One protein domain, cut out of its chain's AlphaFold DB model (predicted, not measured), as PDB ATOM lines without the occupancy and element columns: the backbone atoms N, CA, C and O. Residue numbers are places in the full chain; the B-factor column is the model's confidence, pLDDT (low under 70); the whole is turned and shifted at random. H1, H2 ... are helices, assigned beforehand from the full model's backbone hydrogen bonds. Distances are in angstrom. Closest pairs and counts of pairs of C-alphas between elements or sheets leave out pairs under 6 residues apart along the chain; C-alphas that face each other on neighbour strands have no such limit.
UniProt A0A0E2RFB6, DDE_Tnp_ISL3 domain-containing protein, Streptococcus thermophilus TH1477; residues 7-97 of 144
ATOM      1  N   GLU A   7     -19.952  43.749 -45.742       90.00
ATOM      2  CA  GLU A   7     -20.291  42.793 -46.807       90.00
ATOM      3  C   GLU A   7     -21.224  43.352 -47.895       90.00
ATOM      4  O   GLU A   7     -21.297  42.806 -48.990       90.00
ATOM      5  N   LEU A   8     -21.946  44.438 -47.600       91.88
ATOM      6  CA  LEU A   8     -22.885  45.072 -48.524       91.88
ATOM      7  C   LEU A   8     -22.293  46.315 -49.202       91.88
ATOM      8  O   LEU A   8     -22.983  46.940 -50.014       91.88
ATOM      9  N   LEU A   9     -21.079  46.741 -48.838       90.38
ATOM     10  CA  LEU A   9     -20.440  47.911 -49.439       90.38
ATOM     11  C   LEU A   9     -20.097  47.632 -50.900       90.38
ATOM     12  O   LEU A   9     -19.423  46.653 -51.218       90.38
ATOM     13  N   ASN A  10     -20.536  48.522 -51.791       88.88
ATOM     14  CA  ASN A  10     -20.230  48.378 -53.205       88.88
ATOM     15  C   ASN A  10     -18.755  48.730 -53.474       88.88
ATOM     16  O   ASN A  10     -18.311  49.845 -53.189       88.88
ATOM     17  N   GLY A  11     -18.004  47.761 -54.006       88.94
ATOM     18  CA  GLY A  11     -16.598  47.905 -54.393       88.94
ATOM     19  C   GLY A  11     -16.348  47.887 -55.904       88.94
ATOM     20  O   GLY A  11     -15.195  47.978 -56.307       88.94
ATOM     21  N   THR A  12     -17.388  47.751 -56.729       89.69
ATOM     22  CA  THR A  12     -17.271  47.575 -58.187       89.69
ATOM     23  C   THR A  12     -17.903  48.715 -58.975       89.69
ATOM     24  O   THR A  12     -17.407  49.075 -60.039       89.69
ATOM     25  N   GLU A  13     -18.979  49.311 -58.462       91.00
ATOM     26  CA  GLU A  13     -19.627  50.452 -59.096       91.00
ATOM     27  C   GLU A  13     -18.967  51.758 -58.676       91.00
ATOM     28  O   GLU A  13     -19.000  52.167 -57.513       91.00
ATOM     29  N   TYR A  14     -18.419  52.437 -59.673       90.69
ATOM     30  CA  TYR A  14     -17.866  53.771 -59.555       90.69
ATOM     31  C   TYR A  14     -18.972  54.798 -59.769       90.69
ATOM     32  O   TYR A  14     -19.684  54.762 -60.775       90.69
ATOM     33  N   ARG A  15     -19.133  55.713 -58.814       88.62
ATOM     34  CA  ARG A  15     -20.115  56.797 -58.892       88.62
ATOM     35  C   ARG A  15     -19.464  58.116 -58.524       88.62
ATOM     36  O   ARG A  15     -18.543  58.160 -57.711       88.62
ATOM     37  N   ASP A  16     -19.961  59.196 -59.109       89.31
ATOM     38  CA  ASP A  16     -19.555  60.530 -58.692       89.31
ATOM     39  C   ASP A  16     -20.184  60.867 -57.343       89.31
ATOM     40  O   ASP A  16     -21.395  60.751 -57.132       89.31
ATOM     41  N   HIS A  17     -19.345  61.316 -56.418       87.00
ATOM     42  CA  HIS A  17     -19.770  61.762 -55.103       87.00
ATOM     43  C   HIS A  17     -19.347  63.210 -54.906       87.00
ATOM     44  O   HIS A  17     -18.179  63.540 -55.040       87.00
ATOM     45  N   ARG A  18     -20.283  64.081 -54.502       88.25
ATOM     46  CA  ARG A  18     -20.055  65.536 -54.385       88.25
ATOM     47  C   ARG A  18     -18.797  65.930 -53.593       88.25
ATOM     48  O   ARG A  18     -18.233  66.987 -53.839       88.25
ATOM     49  N   LEU A  19     -18.407  65.121 -52.609       89.19
ATOM     50  CA  LEU A  19     -17.283  65.392 -51.704       89.19
ATOM     51  C   LEU A  19     -15.969  64.715 -52.125       89.19
ATOM     52  O   LEU A  19     -14.948  64.944 -51.484       89.19
ATOM     53  N   PHE A  20     -15.980  63.898 -53.179       88.31
ATOM     54  CA  PHE A  20     -14.818  63.164 -53.672       88.31
ATOM     55  C   PHE A  20     -14.537  63.574 -55.116       88.31
ATOM     56  O   PHE A  20     -15.450  63.715 -55.925       88.31
ATOM     57  N   LYS A  21     -13.267  63.815 -55.446       87.06
ATOM     58  CA  LYS A  21     -12.891  64.162 -56.820       87.06
ATOM     59  C   LYS A  21     -12.877  62.899 -57.678       87.06
ATOM     60  O   LYS A  21     -12.097  61.992 -57.406       87.06
ATOM     61  N   GLY A  22     -13.688  62.903 -58.734       89.31
ATOM     62  CA  GLY A  22     -13.834  61.785 -59.662       89.31
ATOM     63  C   GLY A  22     -14.772  60.695 -59.149       89.31
ATOM     64  O   GLY A  22     -15.321  60.771 -58.047       89.31
ATOM     65  N   THR A  23     -14.931  59.658 -59.966       90.62
ATOM     66  CA  THR A  23     -15.778  58.523 -59.623       90.62
ATOM     67  C   THR A  23     -15.084  57.647 -58.587       90.62
ATOM     68  O   THR A  23     -13.940  57.232 -58.787       90.62
ATOM     69  N   VAL A  24     -15.777  57.310 -57.505       93.62
ATOM     70  CA  VAL A  24     -15.260  56.465 -56.421       93.62
ATOM     71  C   VAL A  24     -16.285  55.399 -56.041       93.62
ATOM     72  O   VAL A  24     -17.473  55.534 -56.335       93.62
ATOM     73  N   THR A  25     -15.828  54.322 -55.406       94.00
ATOM     74  CA  THR A  25     -16.697  53.252 -54.893       94.00
ATOM     75  C   THR A  25     -17.070  53.519 -53.434       94.00
ATOM     76  O   THR A  25     -16.369  54.249 -52.727       94.00
ATOM     77  N   GLU A  26     -18.152  52.907 -52.939       92.38
ATOM     78  CA  GLU A  26     -18.528  53.044 -51.524       92.38
ATOM     79  C   GLU A  26     -17.421  52.512 -50.607       92.38
ATOM     80  O   GLU A  26     -17.109  53.128 -49.589       92.38
ATOM     81  N   ARG A  27     -16.806  51.382 -50.985       92.50
ATOM     82  CA  ARG A  27     -15.680  50.801 -50.248       92.50
ATOM     83  C   ARG A  27     -14.481  51.749 -50.237       92.50
ATOM     84  O   ARG A  27     -13.962  52.029 -49.165       92.50
ATOM     85  N   GLY A  28     -14.133  52.337 -51.384       92.12
ATOM     86  CA  GLY A  28     -13.043  53.312 -51.481       92.12
ATOM     87  C   GLY A  28     -13.274  54.574 -50.645       92.12
ATOM     88  O   GLY A  28     -12.340  55.083 -50.030       92.12
ATOM     89  N   ILE A  29     -14.520  55.054 -50.554       92.81
ATOM     90  CA  ILE A  29     -14.882  56.165 -49.661       92.81
ATOM     91  C   ILE A  29     -14.636  55.792 -48.199       92.81
ATOM     92  O   ILE A  29     -14.066  56.586 -47.451       92.81
ATOM     93  N   ILE A  30     -15.089  54.608 -47.780       94.25
ATOM     94  CA  ILE A  30     -14.899  54.145 -46.405       94.25
ATOM     95  C   ILE A  30     -13.413  53.967 -46.109       94.25
ATOM     96  O   ILE A  30     -12.944  54.539 -45.132       94.25
ATOM     97  N   ASP A  31     -12.666  53.278 -46.968       93.88
ATOM     98  CA  ASP A  31     -11.227  53.066 -46.797       93.88
ATOM     99  C   ASP A  31     -10.476  54.399 -46.669       93.88
ATOM    100  O   ASP A  31      -9.647  54.561 -45.773       93.88
ATOM    101  N   TYR A  32     -10.834  55.393 -47.490       93.88
ATOM    102  CA  TYR A  32     -10.290  56.741 -47.366       93.88
ATOM    103  C   TYR A  32     -10.624  57.373 -46.012       93.88
ATOM    104  O   TYR A  32      -9.715  57.812 -45.316       93.88
ATOM    105  N   ILE A  33     -11.894  57.392 -45.595       93.69
ATOM    106  CA  ILE A  33     -12.304  57.986 -44.310       93.69
ATOM    107  C   ILE A  33     -11.593  57.304 -43.134       93.69
ATOM    108  O   ILE A  33     -11.118  57.984 -42.228       93.69
ATOM    109  N   LEU A  34     -11.492  55.974 -43.154       95.19
ATOM    110  CA  LEU A  34     -10.823  55.207 -42.105       95.19
ATOM    111  C   LEU A  34      -9.302  55.414 -42.109       95.19
ATOM    112  O   LEU A  34      -8.675  55.264 -41.066       95.19
ATOM    113  N   SER A  35      -8.706  55.787 -43.245       95.56
ATOM    114  CA  SER A  35      -7.283  56.146 -43.314       95.56
ATOM    115  C   SER A  35      -6.957  57.482 -42.635       95.56
ATOM    116  O   SER A  35      -5.804  57.714 -42.278       95.56
ATOM    117  N   LEU A  36      -7.956  58.353 -42.431       95.31
ATOM    118  CA  LEU A  36      -7.760  59.674 -41.826       95.31
ATOM    119  C   LEU A  36      -7.649  59.629 -40.297       95.31
ATOM    120  O   LEU A  36      -7.015  60.504 -39.713       95.31
ATOM    121  N   ASP A  37      -8.282  58.651 -39.645       94.44
ATOM    122  CA  ASP A  37      -8.321  58.538 -38.185       94.44
ATOM    123  C   ASP A  37      -8.246  57.070 -37.744       94.44
ATOM    124  O   ASP A  37      -9.172  56.273 -37.929       94.44
ATOM    125  N   GLU A  38      -7.133  56.733 -37.093       93.44
ATOM    126  CA  GLU A  38      -6.871  55.406 -36.546       93.44
ATOM    127  C   GLU A  38      -7.893  54.998 -35.474       93.44
ATOM    128  O   GLU A  38      -8.339  53.850 -35.447       93.44
ATOM    129  N   SER A  39      -8.321  55.922 -34.608       93.44
ATOM    130  CA  SER A  39      -9.322  55.618 -33.583       93.44
ATOM    131  C   SER A  39     -10.666  55.288 -34.225       93.44
ATOM    132  O   SER A  39     -11.317  54.310 -33.841       93.44
ATOM    133  N   LEU A  40     -11.069  56.047 -35.248       94.31
ATOM    134  CA  LEU A  40     -12.277  55.751 -36.015       94.31
ATOM    135  C   LEU A  40     -12.192  54.368 -36.670       94.31
ATOM    136  O   LEU A  40     -13.138  53.586 -36.553       94.31
ATOM    137  N   ARG A  41     -11.054  54.042 -37.292       95.06
ATOM    138  CA  ARG A  41     -10.793  52.735 -37.915       95.06
ATOM    139  C   ARG A  41     -10.947  51.580 -36.935       95.06
ATOM    140  O   ARG A  41     -11.656  50.619 -37.230       95.06
ATOM    141  N   LEU A  42     -10.354  51.688 -35.748       94.81
ATOM    142  CA  LEU A  42     -10.461  50.659 -34.712       94.81
ATOM    143  C   LEU A  42     -11.908  50.467 -34.238       94.81
ATOM    144  O   LEU A  42     -12.392  49.336 -34.158       94.81
ATOM    145  N   ASN A  43     -12.632  51.560 -33.976       95.12
ATOM    146  CA  ASN A  43     -14.032  51.485 -33.548       95.12
ATOM    147  C   ASN A  43     -14.946  50.930 -34.653       95.12
ATOM    148  O   ASN A  43     -15.851  50.147 -34.360       95.12
ATOM    149  N   TYR A  44     -14.704  51.303 -35.911       95.56
ATOM    150  CA  TYR A  44     -15.423  50.778 -37.070       95.56
ATOM    151  C   TYR A  44     -15.217  49.268 -37.213       95.56
ATOM    152  O   TYR A  44     -16.193  48.527 -37.302       95.56
ATOM    153  N   ASN A  45     -13.969  48.800 -37.160       94.69
ATOM    154  CA  ASN A  45     -13.646  47.377 -37.279       94.69
ATOM    155  C   ASN A  45     -14.294  46.559 -36.158       94.69
ATOM    156  O   ASN A  45     -14.866  45.496 -36.412       94.69
ATOM    157  N   ALA A  46     -14.265  47.072 -34.924       95.25
ATOM    158  CA  ALA A  46     -14.925  46.422 -33.799       95.25
ATOM    159  C   ALA A  46     -16.442  46.319 -34.007       95.25
ATOM    160  O   ALA A  46     -17.029  45.249 -33.834       95.25
ATOM    161  N   TYR A  47     -17.072  47.413 -34.440       95.31
ATOM    162  CA  TYR A  47     -18.492  47.438 -34.776       95.31
ATOM    163  C   TYR A  47     -18.838  46.428 -35.879       95.31
ATOM    164  O   TYR A  47     -19.742  45.612 -35.694       95.31
ATOM    165  N   GLN A  48     -18.105  46.436 -36.995       96.25
ATOM    166  CA  GLN A  48     -18.382  45.536 -38.114       96.25
ATOM    167  C   GLN A  48     -18.168  44.071 -37.743       96.25
ATOM    168  O   GLN A  48     -18.963  43.223 -38.143       96.25
ATOM    169  N   THR A  49     -17.173  43.765 -36.908       95.44
ATOM    170  CA  THR A  49     -16.950  42.401 -36.407       95.44
ATOM    171  C   THR A  49     -18.146  41.910 -35.587       95.44
ATOM    172  O   THR A  49     -18.634  40.791 -35.784       95.44
ATOM    173  N   ILE A  50     -18.692  42.758 -34.711       95.44
ATOM    174  CA  ILE A  50     -19.908  42.442 -33.949       95.44
ATOM    175  C   ILE A  50     -21.099  42.234 -34.893       95.44
ATOM    176  O   ILE A  50     -21.801  41.229 -34.799       95.44
ATOM    177  N   VAL A  51     -21.319  43.143 -35.844       95.88
ATOM    178  CA  VAL A  51     -22.424  43.033 -36.810       95.88
ATOM    179  C   VAL A  51     -22.316  41.756 -37.642       95.88
ATOM    180  O   VAL A  51     -23.320  41.066 -37.839       95.88
ATOM    181  N   PHE A  52     -21.113  41.415 -38.101       96.44
ATOM    182  CA  PHE A  52     -20.843  40.214 -38.881       96.44
ATOM    183  C   PHE A  52     -21.133  38.944 -38.078       96.44
ATOM    184  O   PHE A  52     -21.870  38.075 -38.549       96.44
ATOM    185  N   THR A  53     -20.597  38.844 -36.859       96.00
ATOM    186  CA  THR A  53     -20.778  37.664 -35.995       96.00
ATOM    187  C   THR A  53     -22.238  37.428 -35.629       96.00
ATOM    188  O   THR A  53     -22.689  36.282 -35.650       96.00
ATOM    189  N   VAL A  54     -22.994  38.497 -35.362       94.50
ATOM    190  CA  VAL A  54     -24.428  38.420 -35.065       94.50
ATOM    191  C   VAL A  54     -25.242  38.065 -36.310       94.50
ATOM    192  O   VAL A  54     -26.073  37.162 -36.255       94.50
ATOM    193  N   THR A  55     -24.980  38.721 -37.447       94.69
ATOM    194  CA  THR A  55     -25.700  38.469 -38.712       94.69
ATOM    195  C   THR A  55     -25.553  37.017 -39.161       94.69
ATOM    196  O   THR A  55     -26.529  36.399 -39.570       94.69
ATOM    197  N   HIS A  56     -24.349  36.459 -39.037       95.00
ATOM    198  CA  HIS A  56     -24.044  35.094 -39.468       95.00
ATOM    199  C   HIS A  56     -24.210  34.052 -38.365       95.00
ATOM    200  O   HIS A  56     -23.788  32.913 -38.555       95.00
ATOM    201  N   ARG A  57     -24.773  34.432 -37.209       95.00
ATOM    202  CA  ARG A  57     -25.044  33.520 -36.089       95.00
ATOM    203  C   ARG A  57     -23.804  32.698 -35.703       95.00
ATOM    204  O   ARG A  57     -23.853  31.479 -35.594       95.00
ATOM    205  N   LYS A  58     -22.659  33.374 -35.518       96.31
ATOM    206  CA  LYS A  58     -21.361  32.762 -35.165       96.31
ATOM    207  C   LYS A  58     -21.048  32.948 -33.670       96.31
ATOM    208  O   LYS A  58     -20.257  33.833 -33.332       96.31
ATOM    209  N   PRO A  59     -21.616  32.129 -32.761       96.00
ATOM    210  CA  PRO A  59     -21.495  32.326 -31.313       96.00
ATOM    211  C   PRO A  59     -20.048  32.272 -30.812       96.00
ATOM    212  O   PRO A  59     -19.644  33.111 -30.012       96.00
ATOM    213  N   ASN A  60     -19.246  31.329 -31.318       96.19
ATOM    214  CA  ASN A  60     -17.853  31.165 -30.890       96.19
ATOM    215  C   ASN A  60     -16.994  32.380 -31.261       96.19
ATOM    216  O   ASN A  60     -16.204  32.839 -30.443       96.19
ATOM    217  N   LEU A  61     -17.193  32.924 -32.468       96.00
ATOM    218  CA  LEU A  61     -16.457  34.094 -32.947       96.00
ATOM    219  C   LEU A  61     -16.875  35.369 -32.200       96.00
ATOM    220  O   LEU A  61     -16.028  36.185 -31.852       96.00
ATOM    221  N   PHE A  62     -18.171  35.522 -31.902       96.88
ATOM    222  CA  PHE A  62     -18.650  36.607 -31.043       96.88
ATOM    223  C   PHE A  62     -18.002  36.530 -29.656       96.88
ATOM    224  O   PHE A  62     -17.459  37.517 -29.161       96.88
ATOM    225  N   ARG A  63     -18.013  35.336 -29.050       96.50
ATOM    226  CA  ARG A  63     -17.451  35.088 -27.721       96.50
ATOM    227  C   ARG A  63     -15.955  35.384 -27.663       96.50
ATOM    228  O   ARG A  63     -15.514  36.065 -26.743       96.50
ATOM    229  N   SER A  64     -15.177  34.903 -28.632       96.06
ATOM    230  CA  SER A  64     -13.740  35.190 -28.675       96.06
ATOM    231  C   SER A  64     -13.477  36.688 -28.820       96.06
ATOM    232  O   SER A  64     -12.630  37.226 -28.114       96.06
ATOM    233  N   PHE A  65     -14.246  37.373 -29.670       96.06
ATOM    234  CA  PHE A  65     -14.067  38.796 -29.936       96.06
ATOM    235  C   PHE A  65     -14.337  39.675 -28.705       96.06
ATOM    236  O   PHE A  65     -13.547  40.563 -28.394       96.06
ATOM    237  N   ILE A  66     -15.416  39.424 -27.952       95.69
ATOM    238  CA  ILE A  66     -15.743  40.253 -26.777       95.69
ATOM    239  C   ILE A  66     -14.748  40.091 -25.617       95.69
ATOM    240  O   ILE A  66     -14.703  40.958 -24.744       95.69
ATOM    241  N   HIS A  67     -13.968  39.007 -25.580       94.62
ATOM    242  CA  HIS A  67     -12.922  38.765 -24.572       94.62
ATOM    243  C   HIS A  67     -11.522  39.154 -25.048       94.62
ATOM    244  O   HIS A  67     -10.588  39.201 -24.247       94.62
ATOM    245  N   GLU A  68     -11.368  39.474 -26.329       92.81
ATOM    246  CA  GLU A  68     -10.112  39.957 -26.878       92.81
ATOM    247  C   GLU A  68      -9.752  41.328 -26.289       92.81
ATOM    248  O   GLU A  68     -10.591  42.224 -26.138       92.81
ATOM    249  N   LYS A  69      -8.472  41.511 -25.944       85.75
ATOM    250  CA  LYS A  69      -7.974  42.782 -25.413       85.75
ATOM    251  C   LYS A  69      -7.789  43.785 -26.548       85.75
ATOM    252  O   LYS A  69      -6.699  43.927 -27.096       85.75
ATOM    253  N   GLN A  70      -8.848  44.523 -26.838       84.00
ATOM    254  CA  GLN A  70      -8.816  45.633 -27.780       84.00
ATOM    255  C   GLN A  70      -8.103  46.845 -27.151       84.00
ATOM    256  O   GLN A  70      -8.304  47.160 -25.977       84.00
ATOM    257  N   ARG A  71      -7.237  47.522 -27.913       85.75
ATOM    258  CA  ARG A  71      -6.573  48.776 -27.504       85.75
ATOM    259  C   ARG A  71      -6.994  49.893 -28.456       85.75
ATOM    260  O   ARG A  71      -7.171  49.637 -29.638       85.75
ATOM    261  N   GLY A  72      -7.128  51.120 -27.952       87.62
ATOM    262  CA  GLY A  72      -7.446  52.295 -28.782       87.62
ATOM    263  C   GLY A  72      -8.926  52.454 -29.154       87.62
ATOM    264  O   GLY A  72      -9.267  53.325 -29.954       87.62
ATOM    265  N   LEU A  73      -9.809  51.640 -28.565       93.25
ATOM    266  CA  LEU A  73     -11.252  51.823 -28.685       93.25
ATOM    267  C   LEU A  73     -11.727  53.048 -27.905       93.25
ATOM    268  O   LEU A  73     -11.097  53.512 -26.956       93.25
ATOM    269  N   SER A  74     -12.873  53.582 -28.325       95.38
ATOM    270  CA  SER A  74     -13.534  54.648 -27.583       95.38
ATOM    271  C   SER A  74     -14.140  54.107 -26.286       95.38
ATOM    272  O   SER A  74     -14.622  52.975 -26.238       95.38
ATOM    273  N   ALA A  75     -14.249  54.961 -25.264       95.12
ATOM    274  CA  ALA A  75     -14.892  54.601 -23.997       95.12
ATOM    275  C   ALA A  75     -16.327  54.065 -24.177       95.12
ATOM    276  O   ALA A  75     -16.781  53.199 -23.430       95.12
ATOM    277  N   LYS A  76     -17.051  54.552 -25.197       95.44
ATOM    278  CA  LYS A  76     -18.395  54.064 -25.535       95.44
ATOM    279  C   LYS A  76     -18.368  52.629 -26.063       95.44
ATOM    280  O   LYS A  76     -19.223  51.835 -25.678       95.44
ATOM    281  N   MET A  77     -17.402  52.296 -26.918       95.44
ATOM    282  CA  MET A  77     -17.249  50.934 -27.428       95.44
ATOM    283  C   MET A  77     -16.812  49.977 -26.315       95.44
ATOM    284  O   MET A  77     -17.388  48.900 -26.185       95.44
ATOM    285  N   ASP A  78     -15.890  50.391 -25.445       94.81
ATOM    286  CA  ASP A  78     -15.496  49.589 -24.279       94.81
ATOM    287  C   ASP A  78     -16.678  49.302 -23.349       94.81
ATOM    288  O   ASP A  78     -16.853  48.176 -22.868       94.81
ATOM    289  N   GLN A  79     -17.532  50.304 -23.127       96.12
ATOM    290  CA  GLN A  79     -18.755  50.138 -22.354       96.12
ATOM    291  C   GLN A  79     -19.728  49.161 -23.032       96.12
ATOM    292  O   GLN A  79     -20.306  48.317 -22.347       96.12
ATOM    293  N   ALA A  80     -19.874  49.214 -24.359       95.81
ATOM    294  CA  ALA A  80     -20.689  48.258 -25.106       95.81
ATOM    295  C   ALA A  80     -20.141  46.825 -24.987       95.81
ATOM    296  O   ALA A  80     -20.890  45.906 -24.650       95.81
ATOM    297  N   LEU A  81     -18.828  46.633 -25.159       96.06
ATOM    298  CA  LEU A  81     -18.167  45.335 -24.971       96.06
ATOM    299  C   LEU A  81     -18.342  44.807 -23.542       96.06
ATOM    300  O   LEU A  81     -18.578  43.616 -23.343       96.06
ATOM    301  N   LYS A  82     -18.289  45.682 -22.531       96.06
ATOM    302  CA  LYS A  82     -18.574  45.311 -21.139       96.06
ATOM    303  C   LYS A  82     -20.007  44.805 -20.973       96.06
ATOM    304  O   LYS A  82     -20.203  43.773 -20.335       96.06
ATOM    305  N   THR A  83     -20.989  45.483 -21.561       97.19
ATOM    306  CA  THR A  83     -22.391  45.045 -21.533       97.19
ATOM    307  C   THR A  83     -22.588  43.715 -22.263       97.19
ATOM    308  O   THR A  83     -23.301  42.844 -21.760       97.19
ATOM    309  N   PHE A  84     -21.912  43.507 -23.396       96.81
ATOM    310  CA  PHE A  84     -21.946  42.227 -24.103       96.81
ATOM    311  C   PHE A  84     -21.352  41.088 -23.278       96.81
ATOM    312  O   PHE A  84     -21.963  40.029 -23.218       96.81
ATOM    313  N   ARG A  85     -20.236  41.313 -22.574       96.88
ATOM    314  CA  ARG A  85     -19.670  40.325 -21.637       96.88
ATOM    315  C   ARG A  85     -20.627  40.001 -20.487       96.88
ATOM    316  O   ARG A  85     -20.803  38.840 -20.145       96.88
ATOM    317  N   GLN A  86     -21.301  41.003 -19.920       97.69
ATOM    318  CA  GLN A  86     -22.305  40.782 -18.868       97.69
ATOM    319  C   GLN A  86     -23.508  39.963 -19.360       97.69
ATOM    320  O   GLN A  86     -24.074  39.184 -18.600       97.69
ATOM    321  N   SER A  87     -23.882  40.127 -20.630       96.19
ATOM    322  CA  SER A  87     -25.029  39.454 -21.254       96.19
ATOM    323  C   SER A  87     -24.619  38.286 -22.162       96.19
ATOM    324  O   SER A  87     -25.420  37.830 -22.978       96.19
ATOM    325  N   GLU A  88     -23.380  37.802 -22.039       95.75
ATOM    326  CA  GLU A  88     -22.754  36.869 -22.983       95.75
ATOM    327  C   GLU A  88     -23.584  35.604 -23.166       95.75
ATOM    328  O   GLU A  88     -23.881  35.226 -24.295       95.75
ATOM    329  N   ILE A  89     -24.006  34.986 -22.059       95.56
ATOM    330  CA  ILE A  89     -24.783  33.742 -22.072       95.56
ATOM    331  C   ILE A  89     -26.064  33.919 -22.897       95.56
ATOM    332  O   ILE A  89     -26.379  33.087 -23.743       95.56
ATOM    333  N   ALA A  90     -26.786  35.023 -22.688       94.12
ATOM    334  CA  ALA A  90     -28.033  35.294 -23.395       94.12
ATOM    335  C   ALA A  90     -27.800  35.497 -24.899       94.12
ATOM    336  O   ALA A  90     -28.533  34.940 -25.716       94.12
ATOM    337  N   ILE A  91     -26.761  36.249 -25.267       94.94
ATOM    338  CA  ILE A  91     -26.436  36.529 -26.669       94.94
ATOM    339  C   ILE A  91     -25.951  35.258 -27.369       94.94
ATOM    340  O   ILE A  91     -26.460  34.918 -28.431       94.94
ATOM    341  N   VAL A  92     -25.024  34.512 -26.765       95.56
ATOM    342  CA  VAL A  92     -24.516  33.242 -27.308       95.56
ATOM    343  C   VAL A  92     -25.654  32.244 -27.511       95.56
ATOM    344  O   VAL A  92     -25.716  31.612 -28.564       95.56
ATOM    345  N   ASN A  93     -26.597  32.155 -26.571       93.94
ATOM    346  CA  ASN A  93     -27.785  31.319 -26.732       93.94
ATOM    347  C   ASN A  93     -28.660  31.808 -27.898       93.94
ATOM    348  O   ASN A  93     -29.046  31.005 -28.741       93.94
ATOM    349  N   ALA A  94     -28.915  33.115 -28.009       93.12
ATOM    350  CA  ALA A  94     -29.698  33.679 -29.114       93.12
ATOM    351  C   ALA A  94     -29.047  33.470 -30.498       93.12
ATOM    352  O   ALA A  94     -29.746  33.367 -31.510       93.12
ATOM    353  N   LEU A  95     -27.714  33.402 -30.555       94.25
ATOM    354  CA  LEU A  95     -26.969  33.073 -31.772       94.25
ATOM    355  C   LEU A  95     -26.938  31.564 -32.054       94.25
ATOM    356  O   LEU A  95     -26.848  31.183 -33.214       94.25
ATOM    357  N   SER A  96     -27.007  30.719 -31.025       94.19
ATOM    358  CA  SER A  96     -26.948  29.256 -31.168       94.19
ATOM    359  C   SER A  96     -28.293  28.627 -31.535       94.19
ATOM    360  O   SER A  96     -28.319  27.605 -32.211       94.19
ATOM    361  N   TYR A  97     -29.405  29.214 -31.082       91.19
ATOM    362  CA  TYR A  97     -30.744  28.657 -31.278       91.19
ATOM    363  C   TYR A  97     -31.633  29.565 -32.114       91.19
ATOM    364  O   TYR A  97     -31.693  30.770 -31.870       91.19
TER     365      TYR A  97
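AT A GLANCE: This is residues 7 to 97 of the 144 residues of the protein "DDE_Tnp_ISL3 domain-containing protein" of Streptococcus thermophilus TH1477 (UniProt A0A0E2RFB6). A loose helical zigzag: H1 and H2 meet near their ends as a V, H2 and H3 make a helical hairpin, and H4 and H5 pack on H3 at the end away from H1. Residues 7 to 25, with no named element, loop out at the H1 end. The printed part has 91 residues, with five helices in the order H1 to H5 and no named strand; its class is all helix. It is loose, with a radius of gyration of the C-alphas of 16.1 A, and spans 48 by 29 by 16 A.

HOW THE PARTS SIT: Start at residues 15 to 16, which pair antiparallel with residues 23 to 24. Next, H1, residues 26 to 36, and H2, residues 38 to 55, touch only at the corner, only just, with 3 pairs of C-alphas within 8 A; the closest are those of Leu 34 and Arg 41, 4.9 A apart. H3, residues 59 to 67, is the hub and touches H2's residues 49 to 54 alone, closest at the C-alphas of Thr 53 and Phe 62, 5.5 A, at a shallow tilt of 28 degrees, opposite ways. H4, residues 75 to 86, touches H3 with residues 81 to 85 alone, closest at the C-alphas of Ile 66 and Leu 81, 5.9 A, at a steep tilt of 52 degrees. H5, residues 88 to 96, touches H3, closest at the C-alphas of Pro 59 and Val 92, 5.1 A. H1 is apart from H3, H4 and H5. In H1, H2, H4 and H5 every O i to N i+4 pair is within hydrogen-bond range; in H3, 4 of 5 are.

IN THESE COORDINATES: Find C-alpha 26 at (-18.528, 53.044, -51.524), where H1 begins its 15.9 A. H2 covers 25.4 A, H3 12.7 A, H4 16.5 A and H5 11.9 A, ending at C-alpha 96, (-26.948, 29.256, -31.168).

THE WHOLE: The farthest C-alphas, those of Gly 22 and Ile 89, are 48.2 A apart. The printed part has no cut, no link between helices is long, and no printed residue is under 70 in pLDDT.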